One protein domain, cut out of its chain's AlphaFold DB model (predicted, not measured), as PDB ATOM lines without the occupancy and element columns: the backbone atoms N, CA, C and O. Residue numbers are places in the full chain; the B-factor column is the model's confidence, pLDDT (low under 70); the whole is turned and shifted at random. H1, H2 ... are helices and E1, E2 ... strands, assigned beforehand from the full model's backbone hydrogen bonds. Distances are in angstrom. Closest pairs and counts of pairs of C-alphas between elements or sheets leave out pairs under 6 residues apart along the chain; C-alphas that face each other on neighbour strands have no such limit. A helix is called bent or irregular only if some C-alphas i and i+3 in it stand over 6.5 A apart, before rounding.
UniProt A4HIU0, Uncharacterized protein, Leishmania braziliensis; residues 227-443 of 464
ATOM      1  N   ARG A 227     376.823  99.075  53.898       62.03
ATOM      2  CA  ARG A 227     375.723  98.347  54.537       62.03
ATOM      3  C   ARG A 227     374.403  98.790  53.925       62.03
ATOM      4  O   ARG A 227     373.755  99.718  54.411       62.03
ATOM      5  N   CYS A 228     373.984  98.090  52.879       70.12
ATOM      6  CA  CYS A 228     372.590  98.103  52.458       70.12
ATOM      7  C   CYS A 228     371.766  97.519  53.617       70.12
ATOM      8  O   CYS A 228     372.034  96.412  54.057       70.12
ATOM      9  N   HIS A 229     370.853  98.304  54.184       87.06
ATOM     10  CA  HIS A 229     369.976  97.898  55.293       87.06
ATOM     11  C   HIS A 229     368.531  98.208  54.908       87.06
ATOM     12  O   HIS A 229     367.808  98.947  55.581       87.06
ATOM     13  N   TRP A 230     368.136  97.708  53.737       91.81
ATOM     14  CA  TRP A 230     366.810  97.958  53.182       91.81
ATOM     15  C   TRP A 230     365.731  97.420  54.100       91.81
ATOM     16  O   TRP A 230     364.727  98.101  54.294       91.81
ATOM     17  N   LEU A 231     365.953  96.241  54.691       93.44
ATOM     18  CA  LEU A 231     364.977  95.619  55.572       93.44
ATOM     19  C   LEU A 231     364.679  96.531  56.763       93.44
ATOM     20  O   LEU A 231     363.535  96.936  56.931       93.44
ATOM     21  N   ALA A 232     365.711  96.915  57.517       92.44
ATOM     22  CA  ALA A 232     365.567  97.741  58.712       92.44
ATOM     23  C   ALA A 232     364.958  99.122  58.407       92.44
ATOM     24  O   ALA A 232     364.194  99.662  59.209       92.44
ATOM     25  N   PHE A 233     365.274  99.729  57.258       93.50
ATOM     26  CA  PHE A 233     364.639 100.986  56.852       93.50
ATOM     27  C   PHE A 233     363.159 100.774  56.509       93.50
ATOM     28  O   PHE A 233     362.281 101.467  57.026       93.50
ATOM     29  N   LEU A 234     362.861  99.784  55.664       94.31
ATOM     30  CA  LEU A 234     361.512  99.509  55.174       94.31
ATOM     31  C   LEU A 234     360.588  98.936  56.253       94.31
ATOM     32  O   LEU A 234     359.374  99.079  56.111       94.31
ATOM     33  N   THR A 235     361.104  98.333  57.325       94.06
ATOM     34  CA  THR A 235     360.323  97.959  58.520       94.06
ATOM     35  C   THR A 235     360.157  99.115  59.508       94.06
ATOM     36  O   THR A 235     359.259  99.064  60.344       94.06
ATOM     37  N   GLY A 236     360.941 100.190  59.368       90.69
ATOM     38  CA  GLY A 236     360.904 101.366  60.242       90.69
ATOM     39  C   GLY A 236     361.793 101.262  61.486       90.69
ATOM     40  O   GLY A 236     361.731 102.145  62.336       90.69
ATOM     41  N   GLU A 237     362.627 100.226  61.588       89.94
ATOM     42  CA  GLU A 237     363.588 100.024  62.684       89.94
ATOM     43  C   GLU A 237     364.777 100.987  62.614       89.94
ATOM     44  O   GLU A 237     365.365 101.339  63.637       89.94
ATOM     45  N   SER A 238     365.133 101.432  61.407       90.00
ATOM     46  CA  SER A 238     366.229 102.374  61.179       90.00
ATOM     47  C   SER A 238     365.790 103.548  60.303       90.00
ATOM     48  O   SER A 238     364.945 103.384  59.415       90.00
ATOM     49  N   PRO A 239     366.331 104.754  60.541       91.62
ATOM     50  CA  PRO A 239     366.097 105.884  59.662       91.62
ATOM     51  C   PRO A 239     366.909 105.764  58.377       91.62
ATOM     52  O   PRO A 239     367.858 104.990  58.271       91.62
ATOM     53  N   LEU A 240     366.548 106.596  57.410       88.19
ATOM     54  CA  LEU A 240     367.298 106.761  56.183       88.19
ATOM     55  C   LEU A 240     368.754 107.190  56.491       88.19
ATOM     56  O   LEU A 240     368.960 108.048  57.357       88.19
ATOM     57  N   PRO A 241     369.771 106.650  55.790       87.06
ATOM     58  CA  PRO A 241     371.163 107.023  56.027       87.06
ATOM     59  C   PRO A 241     371.404 108.523  55.864       87.06
ATOM     60  O   PRO A 241     370.846 109.154  54.963       87.06
ATOM     61  N   SER A 242     372.329 109.076  56.651       84.38
ATOM     62  CA  SER A 242     372.683 110.501  56.592       84.38
ATOM     63  C   SER A 242     373.083 110.953  55.186       84.38
ATOM     64  O   SER A 242     372.673 112.025  54.759       84.38
ATOM     65  N   ALA A 243     373.791 110.110  54.428       83.75
ATOM     66  CA  ALA A 243     374.156 110.388  53.040       83.75
ATOM     67  C   ALA A 243     372.931 110.621  52.137       83.75
ATOM     68  O   ALA A 243     372.948 111.517  51.297       83.75
ATOM     69  N   ALA A 244     371.857 109.851  52.323       87.06
ATOM     70  CA  ALA A 244     370.622 110.016  51.565       87.06
ATOM     71  C   ALA A 244     369.814 111.228  52.054       87.06
ATOM     72  O   ALA A 244     369.263 111.959  51.234       87.06
ATOM     73  N   VAL A 245     369.811 111.501  53.364       88.94
ATOM     74  CA  VAL A 245     369.194 112.711  53.939       88.94
ATOM     75  C   VAL A 245     369.880 113.981  53.420       88.94
ATOM     76  O   VAL A 245     369.201 114.924  53.022       88.94
ATOM     77  N   SER A 246     371.215 113.991  53.327       87.00
ATOM     78  CA  SER A 246     371.985 115.120  52.785       87.00
ATOM     79  C   SER A 246     371.669 115.422  51.317       87.00
ATOM     80  O   SER A 246     371.793 116.569  50.900       87.00
ATOM     81  N   GLN A 247     371.220 114.433  50.537       88.19
ATOM     82  CA  GLN A 247     370.771 114.664  49.161       88.19
ATOM     83  C   GLN A 247     369.414 115.391  49.097       88.19
ATOM     84  O   GLN A 247     369.133 116.071  48.115       88.19
ATOM     85  N   MET A 248     368.560 115.268  50.118       86.44
ATOM     86  CA  MET A 248     367.158 115.711  50.075       86.44
ATOM     87  C   MET A 248     366.940 117.204  50.383       86.44
ATOM     88  O   MET A 248     365.788 117.633  50.353       86.44
ATOM     89  N   ALA A 249     368.004 117.977  50.651       82.06
ATOM     90  CA  ALA A 249     367.964 119.417  50.959       82.06
ATOM     91  C   ALA A 249     366.847 119.801  51.954       82.06
ATOM     92  O   ALA A 249     365.989 120.630  51.660       82.06
ATOM     93  N   LEU A 250     366.826 119.130  53.109       79.06
ATOM     94  CA  LEU A 250     365.849 119.396  54.167       79.06
ATOM     95  C   LEU A 250     366.149 120.723  54.870       79.06
ATOM     96  O   LEU A 250     367.316 121.076  55.028       79.06
ATOM     97  N   GLU A 251     365.098 121.409  55.329       71.81
ATOM     98  CA  GLU A 251     365.215 122.565  56.230       71.81
ATOM     99  C   GLU A 251     366.039 122.194  57.478       71.81
ATOM    100  O   GLU A 251     365.970 121.055  57.949       71.81
ATOM    101  N   GLU A 252     366.808 123.141  58.026       64.81
ATOM    102  CA  GLU A 252     367.763 122.883  59.122       64.81
ATOM    103  C   GLU A 252     367.100 122.224  60.348       64.81
ATOM    104  O   GLU A 252     367.664 121.294  60.929       64.81
ATOM    105  N   ASP A 253     365.866 122.619  60.678       58.56
ATOM    106  CA  ASP A 253     365.085 122.042  61.780       58.56
ATOM    107  C   ASP A 253     364.587 120.613  61.479       58.56
ATOM    108  O   ASP A 253     364.484 119.773  62.375       58.56
ATOM    109  N   ALA A 254     364.318 120.302  60.207       61.59
ATOM    110  CA  ALA A 254     363.888 118.975  59.762       61.59
ATOM    111  C   ALA A 254     365.063 117.990  59.646       61.59
ATOM    112  O   ALA A 254     364.875 116.788  59.818       61.59
ATOM    113  N   ALA A 255     366.286 118.482  59.419       61.78
ATOM    114  CA  ALA A 255     367.497 117.661  59.371       61.78
ATOM    115  C   ALA A 255     367.853 117.015  60.727       61.78
ATOM    116  O   ALA A 255     368.567 116.011  60.761       61.78
ATOM    117  N   ALA A 256     367.350 117.565  61.839       67.44
ATOM    118  CA  ALA A 256     367.528 116.997  63.175       67.44
ATOM    119  C   ALA A 256     366.606 115.793  63.449       67.44
ATOM    120  O   ALA A 256     366.917 114.967  64.313       67.44
ATOM    121  N   VAL A 257     365.484 115.673  62.727       78.25
ATOM    122  CA  VAL A 257     364.524 114.577  62.899       78.25
ATOM    123  C   VAL A 257     364.937 113.390  62.019       78.25
ATOM    124  O   VAL A 257     365.113 113.549  60.810       78.25
ATOM    125  N   PRO A 258     365.076 112.172  62.578       85.56
ATOM    126  CA  PRO A 258     365.418 110.997  61.787       85.56
ATOM    127  C   PRO A 258     364.316 110.691  60.761       85.56
ATOM    128  O   PRO A 258     363.168 110.430  61.121       85.56
ATOM    129  N   VAL A 259     364.671 110.682  59.473       87.50
ATOM    130  CA  VAL A 259     363.735 110.387  58.378       87.50
ATOM    131  C   VAL A 259     363.456 108.883  58.337       87.50
ATOM    132  O   VAL A 259     364.187 108.114  57.718       87.50
ATOM    133  N   THR A 260     362.403 108.443  59.019       91.50
ATOM    134  CA  THR A 260     361.911 107.055  58.973       91.50
ATOM    135  C   THR A 260     360.828 106.887  57.906       91.50
ATOM    136  O   THR A 260     360.288 107.862  57.381       91.50
ATOM    137  N   THR A 261     360.445 105.644  57.601       89.50
ATOM    138  CA  THR A 261     359.304 105.361  56.708       89.50
ATOM    139  C   THR A 261     357.999 105.989  57.204       89.50
ATOM    140  O   THR A 261     357.207 106.470  56.395       89.50
ATOM    141  N   ALA A 262     357.780 106.054  58.520       88.88
ATOM    142  CA  ALA A 262     356.610 106.708  59.105       88.88
ATOM    143  C   ALA A 262     356.575 108.217  58.812       88.88
ATOM    144  O   ALA A 262     355.526 108.744  58.446       88.88
ATOM    145  N   VAL A 263     357.722 108.896  58.918       88.88
ATOM    146  CA  VAL A 263     357.861 110.327  58.599       88.88
ATOM    147  C   VAL A 263     357.649 110.564  57.101       88.88
ATOM    148  O   VAL A 263     356.845 111.408  56.701       88.88
ATOM    149  N   LEU A 264     358.305 109.750  56.273       88.19
ATOM    150  CA  LEU A 264     358.297 109.872  54.818       88.19
ATOM    151  C   LEU A 264     356.900 109.661  54.200       88.19
ATOM    152  O   LEU A 264     356.532 110.350  53.248       88.19
ATOM    153  N   PHE A 265     356.123 108.710  54.730       88.38
ATOM    154  CA  PHE A 265     354.758 108.418  54.270       88.38
ATOM    155  C   PHE A 265     353.658 109.093  55.102       88.38
ATOM    156  O   PHE A 265     352.478 108.818  54.870       88.38
ATOM    157  N   GLY A 266     354.029 109.902  56.092       87.06
ATOM    158  CA  GLY A 266     353.116 110.659  56.944       87.06
ATOM    159  C   GLY A 266     353.262 112.155  56.671       87.06
ATOM    160  O   GLY A 266     352.844 112.601  55.605       87.06
ATOM    161  N   PRO A 267     353.862 112.936  57.587       81.69
ATOM    162  CA  PRO A 267     353.960 114.393  57.467       81.69
ATOM    163  C   PRO A 267     354.680 114.868  56.196       81.69
ATOM    164  O   PRO A 267     354.370 115.937  55.677       81.69
ATOM    165  N   GLU A 268     355.623 114.084  55.666       80.44
ATOM    166  CA  GLU A 268     356.421 114.491  54.506       80.44
ATOM    167  C   GLU A 268     355.891 113.983  53.160       80.44
ATOM    168  O   GLU A 268     356.515 114.241  52.131       80.44
ATOM    169  N   CYS A 269     354.751 113.285  53.110       82.81
ATOM    170  CA  CYS A 269     354.273 112.645  51.877       82.81
ATOM    171  C   CYS A 269     354.096 113.636  50.706       82.81
ATOM    172  O   CYS A 269     354.413 113.319  49.559       82.81
ATOM    173  N   ASN A 270     353.692 114.874  51.000       84.19
ATOM    174  CA  ASN A 270     353.437 115.912  50.000       84.19
ATOM    175  C   ASN A 270     354.704 116.644  49.519       84.19
ATOM    176  O   ASN A 270     354.654 117.387  48.538       84.19
ATOM    177  N   THR A 271     355.856 116.438  50.167       88.38
ATOM    178  CA  THR A 271     357.113 117.148  49.862       88.38
ATOM    179  C   THR A 271     358.128 116.284  49.108       88.38
ATOM    180  O   THR A 271     359.278 116.684  48.910       88.38
ATOM    181  N   TRP A 272     357.704 115.122  48.600       91.50
ATOM    182  CA  TRP A 272     358.561 114.204  47.844       91.50
ATOM    183  C   TRP A 272     359.140 114.819  46.572       91.50
ATOM    184  O   TRP A 272     360.285 114.534  46.235       91.50
ATOM    185  N   TRP A 273     358.389 115.660  45.851       92.50
ATOM    186  CA  TRP A 273     358.881 116.225  44.591       92.50
ATOM    187  C   TRP A 273     360.089 117.167  44.776       92.50
ATOM    188  O   TRP A 273     361.100 116.946  44.104       92.50
ATOM    189  N   PRO A 274     360.054 118.170  45.682       92.12
ATOM    190  CA  PRO A 274     361.240 118.958  46.030       92.12
ATOM    191  C   PRO A 274     362.434 118.099  46.465       92.12
ATOM    192  O   PRO A 274     363.523 118.257  45.910       92.12
ATOM    193  N   LYS A 275     362.212 117.136  47.374       91.88
ATOM    194  CA  LYS A 275     363.249 116.219  47.882       91.88
ATOM    195  C   LYS A 275     363.879 115.399  46.752       91.88
ATOM    196  O   LYS A 275     365.099 115.297  46.660       91.88
ATOM    197  N   LEU A 276     363.055 114.863  45.849       92.12
ATOM    198  CA  LEU A 276     363.505 114.076  44.701       92.12
ATOM    199  C   LEU A 276     364.324 114.909  43.715       92.12
ATOM    200  O   LEU A 276     365.347 114.442  43.215       92.12
ATOM    201  N   ARG A 277     363.894 116.145  43.445       91.75
ATOM    202  CA  ARG A 277     364.612 117.066  42.559       91.75
ATOM    203  C   ARG A 277     365.979 117.437  43.135       91.75
ATOM    204  O   ARG A 277     366.967 117.331  42.412       91.75
ATOM    205  N   ALA A 278     366.033 117.837  44.406       92.00
ATOM    206  CA  ALA A 278     367.284 118.175  45.083       92.00
ATOM    207  C   ALA A 278     368.249 116.980  45.092       92.00
ATOM    208  O   ALA A 278     369.407 117.098  44.684       92.00
ATOM    209  N   ALA A 279     367.734 115.796  45.427       91.25
ATOM    210  CA  ALA A 279     368.546 114.592  45.488       91.25
ATOM    211  C   ALA A 279     369.060 114.154  44.113       91.25
ATOM    212  O   ALA A 279     370.201 113.709  43.989       91.25
ATOM    213  N   SER A 280     368.262 114.343  43.060       89.94
ATOM    214  CA  SER A 280     368.681 114.096  41.679       89.94
ATOM    215  C   SER A 280     369.791 115.042  41.224       89.94
ATOM    216  O   SER A 280     370.747 114.584  40.603       89.94
ATOM    217  N   GLN A 281     369.713 116.328  41.571       89.56
ATOM    218  CA  GLN A 281     370.772 117.296  41.265       89.56
ATOM    219  C   GLN A 281     372.074 116.957  41.998       89.56
ATOM    220  O   GLN A 281     373.139 116.966  41.388       89.56
ATOM    221  N   SER A 282     371.985 116.591  43.282       87.12
ATOM    222  CA  SER A 282     373.141 116.150  44.071       87.12
ATOM    223  C   SER A 282     373.780 114.878  43.496       87.12
ATOM    224  O   SER A 282     375.001 114.794  43.382       87.12
ATOM    225  N   THR A 283     372.957 113.920  43.063       85.19
ATOM    226  CA  THR A 283     373.415 112.666  42.443       85.19
ATOM    227  C   THR A 283     374.124 112.928  41.110       85.19
ATOM    228  O   THR A 283     375.231 112.440  40.899       85.19
ATOM    229  N   ALA A 284     373.540 113.766  40.247       84.31
ATOM    230  CA  ALA A 284     374.147 114.149  38.971       84.31
ATOM    231  C   ALA A 284     375.475 114.909  39.151       84.31
ATOM    232  O   ALA A 284     376.402 114.710  38.373       84.31
ATOM    233  N   ALA A 285     375.591 115.743  40.191       83.50
ATOM    234  CA  ALA A 285     376.833 116.447  40.511       83.50
ATOM    235  C   ALA A 285     377.940 115.508  41.025       83.50
ATOM    236  O   ALA A 285     379.116 115.744  40.760       83.50
ATOM    237  N   ALA A 286     377.577 114.452  41.759       79.31
ATOM    238  CA  ALA A 286     378.534 113.496  42.312       79.31
ATOM    239  C   ALA A 286     379.097 112.525  41.260       79.31
ATOM    240  O   ALA A 286     380.230 112.069  41.400       79.31
ATOM    241  N   ALA A 287     378.315 112.193  40.228       70.25
ATOM    242  CA  ALA A 287     378.699 111.211  39.217       70.25
ATOM    243  C   ALA A 287     378.118 111.563  37.827       70.25
ATOM    244  O   ALA A 287     377.155 110.920  37.389       70.25
ATOM    245  N   PRO A 288     378.696 112.563  37.128       65.94
ATOM    246  CA  PRO A 288     378.144 113.107  35.881       65.94
ATOM    247  C   PRO A 288     378.051 112.080  34.743       65.94
ATOM    248  O   PRO A 288     377.109 112.140  33.955       65.94
ATOM    249  N   ASP A 289     378.956 111.096  34.711       59.81
ATOM    250  CA  ASP A 289     379.033 110.068  33.658       59.81
ATOM    251  C   ASP A 289     378.441 108.710  34.079       59.81
ATOM    252  O   ASP A 289     378.597 107.701  33.385       59.81
ATOM    253  N   SER A 290     377.784 108.637  35.244       61.66
ATOM    254  CA  SER A 290     377.258 107.363  35.734       61.66
ATOM    255  C   SER A 290     376.072 106.880  34.894       61.66
ATOM    256  O   SER A 290     375.037 107.534  34.775       61.66
ATOM    257  N   THR A 291     376.215 105.693  34.302       55.53
ATOM    258  CA  THR A 291     375.144 105.031  33.550       55.53
ATOM    259  C   THR A 291     374.441 103.995  34.435       55.53
ATOM    260  O   THR A 291     375.072 103.274  35.203       55.53
ATOM    261  N   GLY A 292     373.109 103.895  34.350       65.00
ATOM    262  CA  GLY A 292     372.317 102.975  35.181       65.00
ATOM    263  C   GLY A 292     371.894 103.544  36.538       65.00
ATOM    264  O   GLY A 292     371.428 104.678  36.620       65.00
ATOM    265  N   ASP A 293     372.044 102.744  37.597       65.62
ATOM    266  CA  ASP A 293     371.586 103.068  38.957       65.62
ATOM    267  C   ASP A 293     372.349 104.233  39.613       65.62
ATOM    268  O   ASP A 293     371.864 104.809  40.588       65.62
ATOM    269  N   GLY A 294     373.494 104.639  39.052       68.00
ATOM    270  CA  GLY A 294     374.245 105.816  39.501       68.00
ATOM    271  C   GLY A 294     373.478 107.135  39.365       68.00
ATOM    272  O   GLY A 294     373.756 108.068  40.108       68.00
ATOM    273  N   GLY A 295     372.457 107.190  38.500       80.19
ATOM    274  CA  GLY A 295     371.558 108.342  38.371       80.19
ATOM    275  C   GLY A 295     370.357 108.337  39.327       80.19
ATOM    276  O   GLY A 295     369.561 109.278  39.300       80.19
ATOM    277  N   VAL A 296     370.178 107.291  40.147       89.06
ATOM    278  CA  VAL A 296     369.020 107.152  41.045       89.06
ATOM    279  C   VAL A 296     369.338 107.764  42.418       89.06
ATOM    280  O   VAL A 296     370.282 107.323  43.071       89.06
ATOM    281  N   PRO A 297     368.535 108.719  42.920       91.69
ATOM    282  CA  PRO A 297     368.702 109.285  44.259       91.69
ATOM    283  C   PRO A 297     368.703 108.236  45.376       91.69
ATOM    284  O   PRO A 297     367.839 107.356  45.390       91.69
ATOM    285  N   LEU A 298     369.602 108.359  46.360       89.69
ATOM    286  CA  LEU A 298     369.813 107.346  47.405       89.69
ATOM    287  C   LEU A 298     368.541 107.019  48.195       89.69
ATOM    288  O   LEU A 298     368.304 105.864  48.525       89.69
ATOM    289  N   PHE A 299     367.671 107.989  48.472       90.38
ATOM    290  CA  PHE A 299     366.438 107.673  49.200       90.38
ATOM    291  C   PHE A 299     365.487 106.776  48.383       90.38
ATOM    292  O   PHE A 299     364.869 105.872  48.944       90.38
ATOM    293  N   LEU A 300     365.418 106.947  47.052       93.00
ATOM    294  CA  LEU A 300     364.697 106.011  46.180       93.00
ATOM    295  C   LEU A 300     365.390 104.655  46.130       93.00
ATOM    296  O   LEU A 300     364.713 103.635  46.026       93.00
ATOM    297  N   GLN A 301     366.717 104.642  46.251       91.94
ATOM    298  CA  GLN A 301     367.470 103.403  46.314       91.94
ATOM    299  C   GLN A 301     367.078 102.539  47.524       91.94
ATOM    300  O   GLN A 301     366.988 101.316  47.413       91.94
ATOM    301  N   TYR A 302     366.793 103.181  48.657       92.38
ATOM    302  CA  TYR A 302     366.324 102.513  49.872       92.38
ATOM    303  C   TYR A 302     364.828 102.171  49.840       92.38
ATOM    304  O   TYR A 302     364.425 101.153  50.398       92.38
ATOM    305  N   LEU A 303     364.001 102.988  49.180       94.69
ATOM    306  CA  LEU A 303     362.563 102.724  49.033       94.69
ATOM    307  C   LEU A 303     362.249 101.591  48.059       94.69
ATOM    308  O   LEU A 303     361.252 100.895  48.231       94.69
ATOM    309  N   PHE A 304     363.082 101.438  47.033       95.44
ATOM    310  CA  PHE A 304     362.938 100.440  45.984       95.44
ATOM    311  C   PHE A 304     364.203  99.574  45.946       95.44
ATOM    312  O   PHE A 304     365.085  99.805  45.105       95.44
ATOM    313  N   PRO A 305     364.325  98.602  46.874       94.06
ATOM    314  CA  PRO A 305     365.472  97.703  46.926       94.06
ATOM    315  C   PRO A 305     365.525  96.847  45.657       94.06
ATOM    316  O   PRO A 305     364.479  96.399  45.180       94.06
ATOM    317  N   VAL A 306     366.724  96.623  45.118       91.44
ATOM    318  CA  VAL A 306     366.994  95.780  43.938       91.44
ATOM    319  C   VAL A 306     368.362  95.129  44.119       91.44
ATOM    320  O   VAL A 306     369.301  95.823  44.500       91.44
ATOM    321  N   ALA A 307     368.487  93.833  43.828       89.62
ATOM    322  CA  ALA A 307     369.776  93.151  43.752       89.62
ATOM    323  C   ALA A 307     370.019  92.663  42.316       89.62
ATOM    324  O   ALA A 307     369.406  91.701  41.855       89.62
ATOM    325  N   TYR A 308     370.936  93.322  41.611       87.19
ATOM    326  CA  TYR A 308     371.333  92.953  40.255       87.19
ATOM    327  C   TYR A 308     372.348  91.799  40.249       87.19
ATOM    328  O   TYR A 308     372.797  91.308  41.290       87.19
ATOM    329  N   ALA A 309     372.721  91.349  39.049       85.12
ATOM    330  CA  ALA A 309     373.682  90.266  38.864       85.12
ATOM    331  C   ALA A 309     375.058  90.587  39.483       85.12
ATOM    332  O   ALA A 309     375.695  89.705  40.055       85.12
ATOM    333  N   ASP A 310     375.480  91.848  39.434       82.06
ATOM    334  CA  ASP A 310     376.736  92.382  39.972       82.06
ATOM    335  C   ASP A 310     376.661  92.813  41.449       82.06
ATOM    336  O   ASP A 310     377.688  93.154  42.035       82.06
ATOM    337  N   SER A 311     375.482  92.747  42.083       84.56
ATOM    338  CA  SER A 311     375.321  93.093  43.499       84.56
ATOM    339  C   SER A 311     376.129  92.180  44.425       84.56
ATOM    340  O   SER A 311     376.305  90.981  44.180       84.56
ATOM    341  N   SER A 312     376.587  92.756  45.533       85.00
ATOM    342  CA  SER A 312     377.362  92.062  46.559       85.00
ATOM    343  C   SER A 312     376.553  90.949  47.251       85.00
ATOM    344  O   SER A 312     375.321  91.011  47.300       85.00
ATOM    345  N   PRO A 313     377.211  89.932  47.848       85.50
ATOM    346  CA  PRO A 313     376.515  88.892  48.609       85.50
ATOM    347  C   PRO A 313     375.601  89.449  49.715       85.50
ATOM    348  O   PRO A 313     374.492  88.953  49.881       85.50
ATOM    349  N   ALA A 314     376.028  90.518  50.397       85.38
ATOM    350  CA  ALA A 314     375.247  91.174  51.448       85.38
ATOM    351  C   ALA A 314     373.952  91.813  50.912       85.38
ATOM    352  O   ALA A 314     372.898  91.682  51.522       85.38
ATOM    353  N   GLU A 315     373.998  92.456  49.741       87.44
ATOM    354  CA  GLU A 315     372.798  93.009  49.095       87.44
ATOM    355  C   GLU A 315     371.815  91.916  48.679       87.44
ATOM    356  O   GLU A 315     370.602  92.089  48.796       87.44
ATOM    357  N   ARG A 316     372.320  90.768  48.213       89.75
ATOM    358  CA  ARG A 316     371.468  89.625  47.858       89.75
ATOM    359  C   ARG A 316     370.799  89.011  49.089       89.75
ATOM    360  O   ARG A 316     369.628  88.641  49.006       89.75
ATOM    361  N   GLU A 317     371.509  88.930  50.212       90.44
ATOM    362  CA  GLU A 317     370.973  88.460  51.496       90.44
ATOM    363  C   GLU A 317     369.885  89.404  52.034       90.44
ATOM    364  O   GLU A 317     368.770  88.966  52.321       90.44
ATOM    365  N   GLU A 318     370.146  90.712  52.055       91.44
ATOM    366  CA  GLU A 318     369.161  91.736  52.436       91.44
ATOM    367  C   GLU A 318     367.928  91.727  51.528       91.44
ATOM    368  O   GLU A 318     366.791  91.820  51.995       91.44
ATOM    369  N   MET A 319     368.131  91.576  50.216       93.00
ATOM    370  CA  MET A 319     367.043  91.425  49.254       93.00
ATOM    371  C   MET A 319     366.211  90.168  49.544       93.00
ATOM    372  O   MET A 319     364.980  90.222  49.514       93.00
ATOM    373  N   ALA A 320     366.847  89.036  49.856       92.81
ATOM    374  CA  ALA A 320     366.139  87.818  50.241       92.81
ATOM    375  C   ALA A 320     365.305  88.027  51.518       92.81
ATOM    376  O   ALA A 320     364.134  87.641  51.554       92.81
ATOM    377  N   ALA A 321     365.851  88.716  52.522       93.50
ATOM    378  CA  ALA A 321     365.119  89.063  53.737       93.50
ATOM    379  C   ALA A 321     363.926  90.000  53.450       93.50
ATOM    380  O   ALA A 321     362.820  89.802  53.963       93.50
ATOM    381  N   CYS A 322     364.107  90.971  52.549       94.81
ATOM    382  CA  CYS A 322     363.051  91.871  52.088       94.81
ATOM    383  C   CYS A 322     361.893  91.129  51.395       94.81
ATOM    384  O   CYS A 322     360.730  91.453  51.644       94.81
ATOM    385  N   LYS A 323     362.183  90.111  50.570       94.56
ATOM    386  CA  LYS A 323     361.161  89.277  49.899       94.56
ATOM    387  C   LYS A 323     360.271  88.533  50.896       94.56
ATOM    388  O   LYS A 323     359.059  88.426  50.687       94.56
ATOM    389  N   SER A 324     360.852  88.069  51.999       93.94
ATOM    390  CA  SER A 324     360.137  87.339  53.052       93.94
ATOM    391  C   SER A 324     359.210  88.243  53.880       93.94
ATOM    392  O   SER A 324     358.180  87.791  54.380       93.94
ATOM    393  N   SER A 325     359.499  89.545  53.979       95.25
ATOM    394  CA  SER A 325     358.741  90.471  54.829       95.25
ATOM    395  C   SER A 325     357.453  91.007  54.178       95.25
ATOM    396  O   SER A 325     357.434  91.553  53.070       95.25
ATOM    397  N   LYS A 326     356.323  90.904  54.895       94.69
ATOM    398  CA  LYS A 326     355.039  91.519  54.493       94.69
ATOM    399  C   LYS A 326     355.030  93.037  54.722       94.69
ATOM    400  O   LYS A 326     354.421  93.768  53.936       94.69
ATOM    401  N   ALA A 327     355.711  93.510  55.769       94.69
ATOM    402  CA  ALA A 327     355.830  94.934  56.084       94.69
ATOM    403  C   ALA A 327     356.559  95.681  54.957       94.69
ATOM    404  O   ALA A 327     356.047  96.683  54.456       94.69
ATOM    405  N   VAL A 328     357.662  95.106  54.462       95.88
ATOM    406  CA  VAL A 328     358.406  95.619  53.302       95.88
ATOM    407  C   VAL A 328     357.494  95.764  52.087       95.88
ATOM    408  O   VAL A 328     357.340  96.865  51.565       95.88
ATOM    409  N   ARG A 329     356.792  94.697  51.681       95.56
ATOM    410  CA  ARG A 329     355.853  94.743  50.541       95.56
ATOM    411  C   ARG A 329     354.749  95.793  50.713       95.56
ATOM    412  O   ARG A 329     354.271  96.356  49.731       95.56
ATOM    413  N   THR A 330     354.326  96.061  51.945       94.94
ATOM    414  CA  THR A 330     353.310  97.080  52.250       94.94
ATOM    415  C   THR A 330     353.869  98.490  52.081       94.94
ATOM    416  O   THR A 330     353.253  99.314  51.406       94.94
ATOM    417  N   ASN A 331     355.057  98.758  52.618       95.69
ATOM    418  CA  ASN A 331     355.698 100.068  52.524       95.69
ATOM    419  C   ASN A 331     356.221 100.369  51.114       95.69
ATOM    420  O   ASN A 331     356.029 101.481  50.633       95.69
ATOM    421  N   VAL A 332     356.748  99.377  50.389       96.62
ATOM    422  CA  VAL A 332     357.107  99.525  48.966       96.62
ATOM    423  C   VAL A 332     355.870  99.807  48.115       96.62
ATOM    424  O   VAL A 332     355.922 100.620  47.197       96.62
ATOM    425  N   ARG A 333     354.714  99.213  48.438       95.12
ATOM    426  CA  ARG A 333     353.450  99.548  47.764       95.12
ATOM    427  C   ARG A 333     353.012 100.987  48.025       95.12
ATOM    428  O   ARG A 333     352.590 101.653  47.087       95.12
ATOM    429  N   ARG A 334     353.128 101.475  49.266       94.44
ATOM    430  CA  ARG A 334     352.873 102.891  49.593       94.44
ATOM    431  C   ARG A 334     353.822 103.802  48.815       94.44
ATOM    432  O   ARG A 334     353.360 104.742  48.177       94.44
ATOM    433  N   ALA A 335     355.113 103.464  48.789       95.56
ATOM    434  CA  ALA A 335     356.116 104.176  48.004       95.56
ATOM    435  C   ALA A 335     355.774 104.201  46.516       95.56
ATOM    436  O   ALA A 335     355.893 105.248  45.890       95.56
ATOM    437  N   LEU A 336     355.320 103.078  45.954       96.25
ATOM    438  CA  LEU A 336     354.919 102.987  44.555       96.25
ATOM    439  C   LEU A 336     353.732 103.904  44.244       96.25
ATOM    440  O   LEU A 336     353.766 104.587  43.222       96.25
ATOM    441  N   SER A 337     352.714 103.947  45.109       94.69
ATOM    442  CA  SER A 337     351.580 104.864  44.942       94.69
ATOM    443  C   SER A 337     352.044 106.321  44.944       94.69
ATOM    444  O   SER A 337     351.807 107.024  43.962       94.69
ATOM    445  N   CYS A 338     352.802 106.740  45.967       94.31
ATOM    446  CA  CYS A 338     353.355 108.095  46.042       94.31
ATOM    447  C   CYS A 338     354.225 108.417  44.817       94.31
ATOM    448  O   CYS A 338     354.085 109.476  44.213       94.31
ATOM    449  N   PHE A 339     355.093 107.487  44.401       95.62
ATOM    450  CA  PHE A 339     355.955 107.646  43.233       95.62
ATOM    451  C   PHE A 339     355.153 107.840  41.941       95.62
ATOM    452  O   PHE A 339     355.477 108.727  41.158       95.62
ATOM    453  N   CYS A 340     354.090 107.063  41.715       95.38
ATOM    454  CA  CYS A 340     353.228 107.221  40.539       95.38
ATOM    455  C   CYS A 340     352.538 108.596  40.522       95.38
ATOM    456  O   CYS A 340     352.528 109.272  39.489       95.38
ATOM    457  N   GLU A 341     352.041 109.055  41.673       94.38
ATOM    458  CA  GLU A 341     351.372 110.354  41.817       94.38
ATOM    459  C   GLU A 341     352.309 111.536  41.522       94.38
ATOM    460  O   GLU A 341     351.865 112.574  41.012       94.38
ATOM    461  N   LEU A 342     353.621 111.387  41.761       94.06
ATOM    462  CA  LEU A 342     354.614 112.403  41.392       94.06
ATOM    463  C   LEU A 342     354.607 112.711  39.895       94.06
ATOM    464  O   LEU A 342     354.886 113.853  39.531       94.06
ATOM    465  N   PHE A 343     354.273 111.727  39.057       94.38
ATOM    466  CA  PHE A 343     354.208 111.839  37.599       94.38
ATOM    467  C   PHE A 343     352.774 112.010  37.069       94.38
ATOM    468  O   PHE A 343     352.559 111.931  35.862       94.38
ATOM    469  N   GLY A 344     351.796 112.257  37.951       93.75
ATOM    470  CA  GLY A 344     350.390 112.430  37.566       93.75
ATOM    471  C   GLY A 344     349.703 111.125  37.156       93.75
ATOM    472  O   GLY A 344     348.799 111.124  36.320       93.75
ATOM    473  N   LEU A 345     350.165 110.002  37.703       95.88
ATOM    474  CA  LEU A 345     349.581 108.682  37.500       95.88
ATOM    475  C   LEU A 345     348.903 108.209  38.783       95.88
ATOM    476  O   LEU A 345     349.354 108.528  39.879       95.88
ATOM    477  N   ARG A 346     347.865 107.384  38.645       94.69
ATOM    478  CA  ARG A 346     347.172 106.753  39.774       94.69
ATOM    479  C   ARG A 346     347.252 105.238  39.674       94.69
ATOM    480  O   ARG A 346     346.965 104.655  38.626       94.69
ATOM    481  N   LEU A 347     347.621 104.598  40.780       93.88
ATOM    482  CA  LEU A 347     347.615 103.145  40.909       93.88
ATOM    483  C   LEU A 347     346.299 102.711  41.567       93.88
ATOM    484  O   LEU A 347     346.102 102.901  42.765       93.88
ATOM    485  N   ARG A 348     345.382 102.128  40.791       92.25
ATOM    486  CA  ARG A 348     344.079 101.659  41.277       92.25
ATOM    487  C   ARG A 348     344.083 100.147  41.456       92.25
ATOM    488  O   ARG A 348     344.458  99.396  40.555       92.25
ATOM    489  N   ARG A 349     343.621  99.694  42.621       87.81
ATOM    490  CA  ARG A 349     343.381  98.280  42.904       87.81
ATOM    491  C   ARG A 349     341.903  97.982  42.682       87.81
ATOM    492  O   ARG A 349     341.049  98.573  43.330       87.81
ATOM    493  N   ILE A 350     341.621  97.090  41.747       84.00
ATOM    494  CA  ILE A 350     340.278  96.620  41.431       84.00
ATOM    495  C   ILE A 350     340.124  95.269  42.128       84.00
ATOM    496  O   ILE A 350     340.882  94.332  41.857       84.00
ATOM    497  N   ALA A 351     339.188  95.189  43.073       71.56
ATOM    498  CA  ALA A 351     338.789  93.915  43.653       71.56
ATOM    499  C   ALA A 351     338.119  93.082  42.549       71.56
ATOM    500  O   ALA A 351     337.210  93.569  41.878       71.56
ATOM    501  N   ALA A 352     338.616  91.870  42.299       61.00
ATOM    502  CA  ALA A 352     337.943  90.948  41.393       61.00
ATOM    503  C   ALA A 352     336.659  90.439  42.061       61.00
ATOM    504  O   ALA A 352     336.660  90.182  43.262       61.00
ATOM    505  N   SER A 353     335.583  90.285  41.286       59.16
ATOM    506  CA  SER A 353     334.319  89.719  41.774       59.16
ATOM    507  C   SER A 353     334.422  88.219  42.089       59.16
ATOM    508  O   SER A 353     333.676  87.748  42.935       59.16
ATOM    509  N   ALA A 354     335.356  87.491  41.462       52.53
ATOM    510  CA  ALA A 354     335.866  86.168  41.849       52.53
ATOM    511  C   ALA A 354     336.979  85.736  40.863       52.53
ATOM    512  O   ALA A 354     336.898  86.107  39.688       52.53
ATOM    513  N   PRO A 355     337.991  84.941  41.271       53.06
ATOM    514  CA  PRO A 355     338.339  84.556  42.641       53.06
ATOM    515  C   PRO A 355     339.052  85.691  43.407       53.06
ATOM    516  O   PRO A 355     339.736  86.534  42.823       53.06
ATOM    517  N   ILE A 356     338.889  85.687  44.737       51.00
ATOM    518  CA  ILE A 356     339.325  86.718  45.709       51.00
ATOM    519  C   ILE A 356     340.847  86.981  45.669       51.00
ATOM    520  O   ILE A 356     341.314  88.064  46.024       51.00
ATOM    521  N   GLU A 357     341.629  86.029  45.161       51.16
ATOM    522  CA  GLU A 357     343.092  86.103  45.077       51.16
ATOM    523  C   GLU A 357     343.614  86.901  43.868       51.16
ATOM    524  O   GLU A 357     344.780  87.298  43.836       51.16
ATOM    525  N   ALA A 358     342.763  87.226  42.889       56.56
ATOM    526  CA  ALA A 358     343.165  87.931  41.674       56.56
ATOM    527  C   ALA A 358     342.869  89.439  41.744       56.56
ATOM    528  O   ALA A 358     342.230  90.011  40.861       56.56
ATOM    529  N   SER A 359     343.344  90.123  42.789       66.69
ATOM    530  CA  SER A 359     343.276  91.589  42.848       66.69
ATOM    531  C   SER A 359     344.018  92.203  41.651       66.69
ATOM    532  O   SER A 359     345.247  92.144  41.558       66.69
ATOM    533  N   ARG A 360     343.272  92.802  40.714       84.62
ATOM    534  CA  ARG A 360     343.839  93.416  39.511       84.62
ATOM    535  C   ARG A 360     344.315  94.823  39.846       84.62
ATOM    536  O   ARG A 360     343.547  95.655  40.318       84.62
ATOM    537  N   VAL A 361     345.578  95.109  39.558       92.19
ATOM    538  CA  VAL A 361     346.138  96.458  39.686       92.19
ATOM    539  C   VAL A 361     346.183  97.113  38.308       92.19
ATOM    540  O   VAL A 361     346.570  96.481  37.322       92.19
ATOM    541  N   VAL A 362     345.756  98.370  38.230       94.31
ATOM    542  CA  VAL A 362     345.756  99.178  37.008       94.31
ATOM    543  C   VAL A 362     346.472 100.494  37.289       94.31
ATOM    544  O   VAL A 362     346.175 101.164  38.273       94.31
ATOM    545  N   LEU A 363     347.414 100.854  36.419       96.19
ATOM    546  CA  LEU A 363     348.063 102.162  36.406       96.19
ATOM    547  C   LEU A 363     347.440 102.983  35.276       96.19
ATOM    548  O   LEU A 363     347.425 102.543  34.123       96.19
ATOM    549  N   GLU A 364     346.885 104.142  35.606       94.88
ATOM    550  CA  GLU A 364     346.181 105.007  34.657       94.88
ATOM    551  C   GLU A 364     346.527 106.486  34.878       94.88
ATOM    552  O   GLU A 364     347.112 106.860  35.895       94.88
ATOM    553  N   ARG A 365     346.206 107.328  33.890       94.19
ATOM    554  CA  ARG A 365     346.406 108.782  33.966       94.19
ATOM    555  C   ARG A 365     345.462 109.364  35.017       94.19
ATOM    556  O   ARG A 365     344.271 109.056  35.001       94.19
ATOM    557  N   ASP A 366     345.973 110.219  35.894       93.38
ATOM    558  CA  ASP A 366     345.180 110.800  36.976       93.38
ATOM    559  C   ASP A 366     344.581 112.161  36.595       93.38
ATOM    560  O   ASP A 366     345.015 113.201  37.076       93.38
ATOM    561  N   GLY A 367     343.613 112.165  35.673       92.06
ATOM    562  CA  GLY A 367     342.824 113.359  35.330       92.06
ATOM    563  C   GLY A 367     343.658 114.635  35.129       92.06
ATOM    564  O   GLY A 367     344.564 114.667  34.295       92.06
ATOM    565  N   LEU A 368     343.357 115.678  35.912       91.62
ATOM    566  CA  LEU A 368     344.063 116.967  35.881       91.62
ATOM    567  C   LEU A 368     345.525 116.855  36.355       91.62
ATOM    568  O   LEU A 368     346.410 117.478  35.770       91.62
ATOM    569  N   ASN A 369     345.806 115.991  37.342       91.38
ATOM    570  CA  ASN A 369     347.163 115.769  37.854       91.38
ATOM    571  C   ASN A 369     348.101 115.251  36.759       91.38
ATOM    572  O   ASN A 369     349.278 115.611  36.738       91.38
ATOM    573  N   TRP A 370     347.597 114.429  35.829       93.25
ATOM    574  CA  TRP A 370     348.364 114.014  34.652       93.25
ATOM    575  C   TRP A 370     348.780 115.215  33.808       93.25
ATOM    576  O   TRP A 370     349.947 115.327  33.451       93.25
ATOM    577  N   VAL A 371     347.858 116.131  33.513       90.12
ATOM    578  CA  VAL A 371     348.138 117.303  32.668       90.12
ATOM    579  C   VAL A 371     349.223 118.179  33.296       90.12
ATOM    580  O   VAL A 371     350.191 118.530  32.622       90.12
ATOM    581  N   GLU A 372     349.122 118.453  34.595       91.38
ATOM    582  CA  GLU A 372     350.087 119.288  35.319       91.38
ATOM    583  C   GLU A 372     351.463 118.625  35.463       91.38
ATOM    584  O   GLU A 372     352.511 119.260  35.303       91.38
ATOM    585  N   ARG A 373     351.481 117.328  35.792       93.88
ATOM    586  CA  ARG A 373     352.697 116.626  36.226       93.88
ATOM    587  C   ARG A 373     353.363 115.818  35.118       93.88
ATOM    588  O   ARG A 373     354.506 115.406  35.305       93.88
ATOM    589  N   LYS A 374     352.737 115.646  33.947       90.38
ATOM    590  CA  LYS A 374     353.315 114.916  32.798       90.38
ATOM    591  C   LYS A 374     354.688 115.453  32.387       90.38
ATOM    592  O   LYS A 374     355.559 114.670  32.014       90.38
ATOM    593  N   SER A 375     354.919 116.760  32.514       91.88
ATOM    594  CA  SER A 375     356.217 117.400  32.234       91.88
ATOM    595  C   SER A 375     357.380 116.834  33.066       91.88
ATOM    596  O   SER A 375     358.540 116.914  32.662       91.88
ATOM    597  N   ARG A 376     357.082 116.223  34.220       93.81
ATOM    598  CA  ARG A 376     358.055 115.534  35.080       93.81
ATOM    599  C   ARG A 376     358.482 114.191  34.494       93.81
ATOM    600  O   ARG A 376     359.616 113.772  34.707       93.81
ATOM    601  N   LEU A 377     357.583 113.529  33.764       91.56
ATOM    602  CA  LEU A 377     357.816 112.237  33.121       91.56
ATOM    603  C   LEU A 377     358.464 112.409  31.746       91.56
ATOM    604  O   LEU A 377     359.417 111.706  31.416       91.56
ATOM    605  N   THR A 378     357.965 113.367  30.960       91.19
ATOM    606  CA  THR A 378     358.339 113.558  29.555       91.19
ATOM    607  C   THR A 378     358.641 115.017  29.246       91.19
ATOM    608  O   THR A 378     357.860 115.894  29.620       91.19
ATOM    609  N   LYS A 379     359.704 115.275  28.481       88.94
ATOM    610  CA  LYS A 379     360.039 116.599  27.944       88.94
ATOM    611  C   LYS A 379     360.482 116.457  26.485       88.94
ATOM    612  O   LYS A 379     361.298 115.595  26.168       88.94
ATOM    613  N   ASN A 380     359.928 117.286  25.600       85.31
ATOM    614  CA  ASN A 380     360.247 117.310  24.164       85.31
ATOM    615  C   ASN A 380     360.141 115.928  23.479       85.31
ATOM    616  O   ASN A 380     361.011 115.546  22.708       85.31
ATOM    617  N   GLY A 381     359.109 115.141  23.808       84.38
ATOM    618  CA  GLY A 381     358.887 113.811  23.214       84.38
ATOM    619  C   GLY A 381     359.762 112.677  23.768       84.38
ATOM    620  O   GLY A 381     359.542 111.526  23.403       84.38
ATOM    621  N   SER A 382     360.687 112.970  24.688       89.31
ATOM    622  CA  SER A 382     361.567 111.993  25.350       89.31
ATOM    623  C   SER A 382     361.289 111.891  26.852       89.31
ATOM    624  O   SER A 382     360.674 112.791  27.441       89.31
ATOM    625  N   MET A 383     361.736 110.812  27.498       91.19
ATOM    626  CA  MET A 383     361.715 110.728  28.960       91.19
ATOM    627  C   MET A 383     362.672 111.746  29.583       91.19
ATOM    628  O   MET A 383     363.781 111.980  29.093       91.19
ATOM    629  N   THR A 384     362.274 112.325  30.718       92.31
ATOM    630  CA  THR A 384     363.203 113.141  31.508       92.31
ATOM    631  C   THR A 384     364.343 112.268  32.055       92.31
ATOM    632  O   THR A 384     364.124 111.084  32.324       92.31
ATOM    633  N   PRO A 385     365.554 112.819  32.279       90.00
ATOM    634  CA  PRO A 385     366.671 112.052  32.843       90.00
ATOM    635  C   PRO A 385     366.322 111.376  34.175       90.00
ATOM    636  O   PRO A 385     366.634 110.206  34.382       90.00
ATOM    637  N   LEU A 386     365.584 112.084  35.036       90.94
ATOM    638  CA  LEU A 386     365.083 111.557  36.304       90.94
ATOM    639  C   LEU A 386     364.146 110.359  36.096       90.94
ATOM    640  O   LEU A 386     364.295 109.335  36.756       90.94
ATOM    641  N   ALA A 387     363.180 110.468  35.179       92.38
ATOM    642  CA  ALA A 387     362.269 109.369  34.887       92.38
ATOM    643  C   ALA A 387     363.013 108.163  34.291       92.38
ATOM    644  O   ALA A 387     362.758 107.028  34.696       92.38
ATOM    645  N   ARG A 388     363.958 108.408  33.376       91.69
ATOM    646  CA  ARG A 388     364.790 107.375  32.747       91.69
ATOM    647  C   ARG A 388     365.607 106.591  33.780       91.69
ATOM    648  O   ARG A 388     365.733 105.380  33.642       91.69
ATOM    649  N   ALA A 389     366.101 107.253  34.829       89.94
ATOM    650  CA  ALA A 389     366.827 106.608  35.923       89.94
ATOM    651  C   ALA A 389     365.899 105.864  36.905       89.94
ATOM    652  O   ALA A 389     366.149 104.713  37.257       89.94
ATOM    653  N   CYS A 390     364.807 106.494  37.349       93.88
ATOM    654  CA  CYS A 390     364.003 105.974  38.458       93.88
ATOM    655  C   CYS A 390     363.025 104.855  38.064       93.88
ATOM    656  O   CYS A 390     362.836 103.915  38.836       93.88
ATOM    657  N   TRP A 391     362.381 104.926  36.894       95.44
ATOM    658  CA  TRP A 391     361.363 103.935  36.509       95.44
ATOM    659  C   TRP A 391     361.897 102.498  36.395       95.44
ATOM    660  O   TRP A 391     361.216 101.592  36.888       95.44
ATOM    661  N   PRO A 392     363.091 102.250  35.819       94.94
ATOM    662  CA  PRO A 392     363.672 100.909  35.779       94.94
ATOM    663  C   PRO A 392     363.926 100.326  37.171       94.94
ATOM    664  O   PRO A 392     363.517  99.194  37.427       94.94
ATOM    665  N   ARG A 393     364.492 101.117  38.095       94.50
ATOM    666  CA  ARG A 393     364.696 100.750  39.509       94.50
ATOM    667  C   ARG A 393     363.385 100.350  40.186       94.50
ATOM    668  O   ARG A 393     363.287  99.272  40.767       94.50
ATOM    669  N   VAL A 394     362.366 101.206  40.090       96.50
ATOM    670  CA  VAL A 394     361.045 100.977  40.702       96.50
ATOM    671  C   VAL A 394     360.412  99.699  40.159       96.50
ATOM    672  O   VAL A 394     359.951  98.854  40.927       96.50
ATOM    673  N   TYR A 395     360.428  99.524  38.837       96.88
ATOM    674  CA  TYR A 395     359.911  98.325  38.187       96.88
ATOM    675  C   TYR A 395     360.646  97.057  38.642       96.88
ATOM    676  O   TYR A 395     360.002  96.060  38.973       96.88
ATOM    677  N   MET A 396     361.980  97.102  38.689       95.38
ATOM    678  CA  MET A 396     362.808  95.983  39.132       95.38
ATOM    679  C   MET A 396     362.534  95.605  40.584       95.38
ATOM    680  O   MET A 396     362.351  94.425  40.866       95.38
ATOM    681  N   SER A 397     362.409  96.589  41.473       96.00
ATOM    682  CA  SER A 397     362.147  96.357  42.894       96.00
ATOM    683  C   SER A 397     360.813  95.654  43.124       96.00
ATOM    684  O   SER A 397     360.741  94.605  43.763       96.00
ATOM    685  N   VAL A 398     359.749  96.180  42.514       96.75
ATOM    686  CA  VAL A 398     358.403  95.597  42.585       96.75
ATOM    687  C   VAL A 398     358.404  94.172  42.019       96.75
ATOM    688  O   VAL A 398     357.781  93.268  42.579       96.75
ATOM    689  N   ARG A 399     359.147  93.937  40.934       95.50
ATOM    690  CA  ARG A 399     359.274  92.610  40.330       95.50
ATOM    691  C   ARG A 399     360.037  91.625  41.219       95.50
ATOM    692  O   ARG A 399     359.589  90.491  41.366       95.50
ATOM    693  N   GLU A 400     361.156  92.033  41.811       93.62
ATOM    694  CA  GLU A 400     361.964  91.174  42.686       93.62
ATOM    695  C   GLU A 400     361.246  90.828  43.989       93.62
ATOM    696  O   GLU A 400     361.349  89.694  44.453       93.62
ATOM    697  N   LEU A 401     360.450  91.749  44.532       95.56
ATOM    698  CA  LEU A 401     359.625  91.529  45.725       95.56
ATOM    699  C   LEU A 401     358.375  90.665  45.471       95.56
ATOM    700  O   LEU A 401     357.544  90.503  46.367       95.56
ATOM    701  N   GLY A 402     358.202  90.124  44.258       93.50
ATOM    702  CA  GLY A 402     357.065  89.271  43.899       93.50
ATOM    703  C   GLY A 402     355.734  90.022  43.778       93.50
ATOM    704  O   GLY A 402     354.667  89.410  43.829       93.50
ATOM    705  N   MET A 403     355.760  91.347  43.613       93.75
ATOM    706  CA  MET A 403     354.568  92.182  43.424       93.75
ATOM    707  C   MET A 403     354.146  92.189  41.942       93.75
ATOM    708  O   MET A 403     354.142  93.214  41.255       93.75
ATOM    709  N   SER A 404     353.819  91.002  41.423       92.69
ATOM    710  CA  SER A 404     353.509  90.767  40.005       92.69
ATOM    711  C   SER A 404     352.357  91.621  39.444       92.69
ATOM    712  O   SER A 404     352.496  92.104  38.315       92.69
ATOM    713  N   PRO A 405     351.237  91.858  40.167       93.31
ATOM    714  CA  PRO A 405     350.160  92.721  39.675       93.31
ATOM    715  C   PRO A 405     350.622  94.160  39.423       93.31
ATOM    716  O   PRO A 405     350.331  94.730  38.371       93.31
ATOM    717  N   GLU A 406     351.377  94.732  40.361       95.50
ATOM    718  CA  GLU A 406     351.936  96.077  40.275       95.50
ATOM    719  C   GLU A 406     352.963  96.186  39.133       95.50
ATOM    720  O   GLU A 406     352.865  97.087  38.299       95.50
ATOM    721  N   ALA A 407     353.891  95.227  39.016       95.50
ATOM    722  CA  ALA A 407     354.875  95.203  37.930       95.50
ATOM    723  C   ALA A 407     354.206  95.097  36.546       95.50
ATOM    724  O   ALA A 407     354.605  95.772  35.592       95.50
ATOM    725  N   ARG A 408     353.151  94.278  36.427       95.56
ATOM    726  CA  ARG A 408     352.371  94.144  35.189       95.56
ATOM    727  C   ARG A 408     351.631  95.433  34.847       95.56
ATOM    728  O   ARG A 408     351.601  95.801  33.674       95.56
ATOM    729  N   ALA A 409     351.063  96.123  35.836       96.06
ATOM    730  CA  ALA A 409     350.359  97.389  35.631       96.06
ATOM    731  C   ALA A 409     351.266  98.454  34.992       96.06
ATOM    732  O   ALA A 409     350.847  99.106  34.036       96.06
ATOM    733  N   ILE A 410     352.523  98.555  35.445       96.88
ATOM    734  CA  ILE A 410     353.533  99.471  34.883       96.88
ATOM    735  C   ILE A 410     353.773  99.175  33.394       96.88
ATOM    736  O   ILE A 410     353.657 100.060  32.548       96.88
ATOM    737  N   VAL A 411     354.053  97.914  33.048       96.75
ATOM    738  CA  VAL A 411     354.328  97.520  31.654       96.75
ATOM    739  C   VAL A 411     353.103  97.724  30.761       96.75
ATOM    740  O   VAL A 411     353.227  98.188  29.627       96.75
ATOM    741  N   VAL A 412     351.909  97.378  31.253       95.94
ATOM    742  CA  VAL A 412     350.652  97.547  30.510       95.94
ATOM    743  C   VAL A 412     350.364  99.024  30.245       95.94
ATOM    744  O   VAL A 412     349.928  99.345  29.139       95.94
ATOM    745  N   PHE A 413     350.639  99.910  31.205       95.56
ATOM    746  CA  PHE A 413     350.492 101.353  31.027       95.56
ATOM    747  C   PHE A 413     351.362 101.867  29.875       95.56
ATOM    748  O   PHE A 413     350.819 102.387  28.904       95.56
ATOM    749  N   PHE A 414     352.679 101.634  29.903       94.94
ATOM    750  CA  PHE A 414     353.556 102.112  28.827       94.94
ATOM    751  C   PHE A 414     353.211 101.485  27.467       94.94
ATOM    752  O   PHE A 414     353.195 102.182  26.458       94.94
ATOM    753  N   LYS A 415     352.830 100.198  27.418       94.19
ATOM    754  CA  LYS A 415     352.333  99.576  26.174       94.19
ATOM    755  C   LYS A 415     351.056 100.241  25.654       94.19
ATOM    756  O   LYS A 415     350.895 100.368  24.443       94.19
ATOM    757  N   LYS A 416     350.138 100.638  26.542       92.81
ATOM    758  CA  LYS A 416     348.918 101.366  26.167       92.81
ATOM    759  C   LYS A 416     349.268 102.738  25.590       92.81
ATOM    760  O   LYS A 416     348.711 103.084  24.559       92.81
ATOM    761  N   GLU A 417     350.211 103.453  26.200       91.38
ATOM    762  CA  GLU A 417     350.686 104.763  25.731       91.38
ATOM    763  C   GLU A 417     351.356 104.702  24.349       91.38
ATOM    764  O   GLU A 417     351.144 105.584  23.524       91.38
ATOM    765  N   VAL A 418     352.093 103.626  24.045       90.44
ATOM    766  CA  VAL A 418     352.630 103.401  22.691       90.44
ATOM    767  C   VAL A 418     351.501 103.219  21.670       90.44
ATOM    768  O   VAL A 418     351.541 103.809  20.595       90.44
ATOM    769  N   ARG A 419     350.467 102.433  22.002       88.44
ATOM    770  CA  ARG A 419     349.333 102.189  21.090       88.44
ATOM    771  C   ARG A 419     348.450 103.416  20.892       88.44
ATOM    772  O   ARG A 419     347.932 103.611  19.805       88.44
ATOM    773  N   THR A 420     348.238 104.227  21.925       83.75
ATOM    774  CA  THR A 420     347.414 105.440  21.803       83.75
ATOM    775  C   THR A 420     348.104 106.541  20.997       83.75
ATOM    776  O   THR A 420     347.432 107.470  20.565       83.75
ATOM    777  N   ALA A 421     349.415 106.435  20.764       78.00
ATOM    778  CA  ALA A 421     350.215 107.409  20.027       78.00
ATOM    779  C   ALA A 421     350.483 107.039  18.550       78.00
ATOM    780  O   ALA A 421     351.387 107.626  17.955       78.00
ATOM    781  N   LEU A 422     349.735 106.085  17.969       52.94
ATOM    782  CA  LEU A 422     349.881 105.582  16.589       52.94
ATOM    783  C   LEU A 422     350.231 106.694  15.572       52.94
ATOM    784  O   LEU A 422     349.373 107.475  15.174       52.94
ATOM    785  N   GLY A 423     351.506 106.749  15.165       56.53
ATOM    786  CA  GLY A 423     352.020 107.622  14.099       56.53
ATOM    787  C   GLY A 423     352.554 109.002  14.514       56.53
ATOM    788  O   GLY A 423     353.085 109.710  13.666       56.53
ATOM    789  N   SER A 424     352.472 109.400  15.789       61.06
ATOM    790  CA  SER A 424     352.973 110.703  16.261       61.06
ATOM    791  C   SER A 424     354.267 110.569  17.073       61.06
ATOM    792  O   SER A 424     354.402 109.663  17.899       61.06
ATOM    793  N   ALA A 425     355.186 111.540  16.946       62.81
ATOM    794  CA  ALA A 425     356.380 111.683  17.799       62.81
ATOM    795  C   ALA A 425     356.057 111.703  19.315       62.81
ATOM    796  O   ALA A 425     356.928 111.483  20.156       62.81
ATOM    797  N   SER A 426     354.783 111.903  19.669       67.00
ATOM    798  CA  SER A 426     354.229 111.813  21.023       67.00
ATOM    799  C   SER A 426     354.384 110.431  21.691       67.00
ATOM    800  O   SER A 426     354.303 110.355  22.914       67.00
ATOM    801  N   GLY A 427     354.620 109.344  20.941       79.56
ATOM    802  CA  GLY A 427     354.776 107.984  21.489       79.56
ATOM    803  C   GLY A 427     356.206 107.567  21.860       79.56
ATOM    804  O   GLY A 427     356.391 106.554  22.539       79.56
ATOM    805  N   ALA A 428     357.220 108.332  21.439       86.69
ATOM    806  CA  ALA A 428     358.628 107.930  21.527       86.69
ATOM    807  C   ALA A 428     359.105 107.691  22.974       86.69
ATOM    808  O   ALA A 428     359.735 106.673  23.257       86.69
ATOM    809  N   TRP A 429     358.725 108.559  23.917       91.50
ATOM    810  CA  TRP A 429     359.058 108.405  25.341       91.50
ATOM    811  C   TRP A 429     358.517 107.106  25.968       91.50
ATOM    812  O   TRP A 429     359.132 106.565  26.883       91.50
ATOM    813  N   ALA A 430     357.366 106.595  25.516       92.12
ATOM    814  CA  ALA A 430     356.776 105.375  26.068       92.12
ATOM    815  C   ALA A 430     357.494 104.121  25.542       92.12
ATOM    816  O   ALA A 430     357.663 103.145  26.277       92.12
ATOM    817  N   VAL A 431     357.965 104.166  24.289       92.25
ATOM    818  CA  VAL A 431     358.865 103.149  23.723       92.25
ATOM    819  C   VAL A 431     360.190 103.148  24.482       92.25
ATOM    820  O   VAL A 431     360.644 102.093  24.922       92.25
ATOM    821  N   GLU A 432     360.762 104.330  24.704       92.38
ATOM    822  CA  GLU A 432     361.984 104.515  25.486       92.38
ATOM    823  C   GLU A 432     361.840 103.963  26.913       92.38
ATOM    824  O   GLU A 432     362.716 103.238  27.389       92.38
ATOM    825  N   ALA A 433     360.708 104.215  27.578       93.44
ATOM    826  CA  ALA A 433     360.424 103.653  28.895       93.44
ATOM    827  C   ALA A 433     360.480 102.121  28.878       93.44
ATOM    828  O   ALA A 433     361.175 101.519  29.694       93.44
ATOM    829  N   LEU A 434     359.799 101.479  27.921       94.94
ATOM    830  CA  LEU A 434     359.801 100.019  27.780       94.94
ATOM    831  C   LEU A 434     361.197  99.457  27.490       94.94
ATOM    832  O   LEU A 434     361.540  98.391  28.013       94.94
ATOM    833  N   GLN A 435     362.007 100.160  26.696       93.94
ATOM    834  CA  GLN A 435     363.404  99.792  26.451       93.94
ATOM    835  C   GLN A 435     364.219  99.848  27.746       93.94
ATOM    836  O   GLN A 435     364.887  98.870  28.074       93.94
ATOM    837  N   CYS A 436     364.087 100.920  28.534       92.25
ATOM    838  CA  CYS A 436     364.776 101.065  29.818       92.25
ATOM    839  C   CYS A 436     364.363  99.976  30.822       92.25
ATOM    840  O   CYS A 436     365.216  99.412  31.510       92.25
ATOM    841  N   LEU A 437     363.070  99.626  30.884       94.88
ATOM    842  CA  LEU A 437     362.605  98.516  31.721       94.88
ATOM    843  C   LEU A 437     363.235  97.191  31.276       94.88
ATOM    844  O   LEU A 437     363.748  96.447  32.106       94.88
ATOM    845  N   THR A 438     363.225  96.911  29.970       94.00
ATOM    846  CA  THR A 438     363.786  95.680  29.385       94.00
ATOM    847  C   THR A 438     365.294  95.577  29.616       94.00
ATOM    848  O   THR A 438     365.797  94.499  29.930       94.00
ATOM    849  N   GLU A 439     366.011  96.696  29.525       90.81
ATOM    850  CA  GLU A 439     367.437  96.788  29.842       90.81
ATOM    851  C   GLU A 439     367.717  96.391  31.291       90.81
ATOM    852  O   GLU A 439     368.554  95.525  31.548       90.81
ATOM    853  N   ALA A 440     366.961  96.940  32.242       89.38
ATOM    854  CA  ALA A 440     367.117  96.594  33.652       89.38
ATOM    855  C   ALA A 440     366.836  95.104  33.924       89.38
ATOM    856  O   ALA A 440     367.544  94.472  34.709       89.38
ATOM    857  N   VAL A 441     365.879  94.498  33.205       92.12
ATOM    858  CA  VAL A 441     365.661  93.041  33.248       92.12
ATOM    859  C   VAL A 441     366.869  92.259  32.754       92.12
ATOM    860  O   VAL A 441     367.171  91.197  33.296       92.12
ATOM    861  N   ARG A 442     367.527  92.726  31.693       89.50
ATOM    862  CA  ARG A 442     368.698  92.047  31.138       89.50
ATOM    863  C   ARG A 442     369.871  92.115  32.110       89.50
ATOM    864  O   ARG A 442     370.502  91.091  32.357       89.50
ATOM    865  N   ARG A 443     370.099  93.280  32.724       84.44
ATOM    866  CA  ARG A 443     371.141  93.486  33.745       84.44
ATOM    867  C   ARG A 443     370.979  92.561  34.945       84.44
ATOM    868  O   ARG A 443     371.965  92.027  35.432       84.44
TER     869      ARG A 443
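Overview. This is residues 227 to 443 of the 464 residues of an uncharacterized protein of Leishmania braziliensis (UniProt A4HIU0). A rounded body of helices, with H7 and H9 running opposite ways through its middle. On one side H1 to H6 gather as a group of mostly short, crossed helices; on the other H9, H10 and H11 fold back and forth, and the strand hairpin E1 and E2 packs on H7 through E1 and on H10 through E2. The 217 printed residues hold seven named helices, two antiparallel strands in the order E1, E2, then four more helices: mostly helix. The whole is compact, with a radius of gyration of the C-alphas of 17.1 A and spans of 50 by 44 by 36 A.

Along the chain. H1, residues 230 to 235, begins at C-alpha 230 (366.810, 97.958, 53.182). H2 is residues 242 to 247, H3 261 to 264, H4 269 to 286 (26.1 A), H5 298 to 303, H6 313 to 324 (17.0 A) and H7 326 to 342 (24.7 A). E1 is 345 to 350, E2 360 to 365, H8 367 to 377, H9 385 to 400 (23.6 A) and H10 404 to 420 (24.2 A). H11, 425 to 443 (28.3 A), ends at C-alpha 443 (371.141, 93.486, 33.745). H4 has a kink of 30 degrees near residue 276. Irregular are H4 (C-alphas 270 and 273 7.7 A apart), H8 (372 and 375, 7.1 A), H11 (426 and 429, 7.3 A) and, only just, H9 (389 and 392, 6.52 A).

Arrangement. H1 touches H6 (closest C-alphas Leu 231 and Cys 322, 5.5 A) and H7 (Leu 234 and Val 328, 5.3 A), and only just touches H3, with 3 pairs of C-alphas within 8 A. H2 touches H4 (Gln 247 and Ala 279, 4.3 A) and H5 (Ala 244 and Leu 298, 5.0 A). H7 and H9 are close but not clearly touching (Leu 336 and Val 394, 7.5 A), at a shallow tilt of 26 degrees, opposite ways. In the hairpin E1 and E2, N 348 and O 362 are 2.8 A apart. The closest C-alphas of E2 and H10, Val 362 and Ala 409, are 5.1 A apart. H8 only just touches H9, with 3 pairs within 8 A (closest Leu 377 and Ala 387, 5.6 A). H10 and H11, a helical hairpin, touch (Val 418 and Gly 427, 5.2 A). Every O i to N i+4 pair is within hydrogen-bond range in H1, H2, H5, H6, H7 and H10; H4 has 12 of 14, H9 10 of 12, H11 13 of 15, H8 3 of 7 with 5 of 8 O i to N i+3 pairs, and H3 is too short.

Size, cuts and confidence. The C-alphas farthest apart, of Ala 256 and Gly 423, are 52.3 A apart. The printed part has no cut. The links H2 to H3 and H4 to H5 are long. The mean pLDDT of the printed part is 86.9; it is under 70 at residues 227, 252 to 256, 288 to 294, 352 to 359 and 422 to 426.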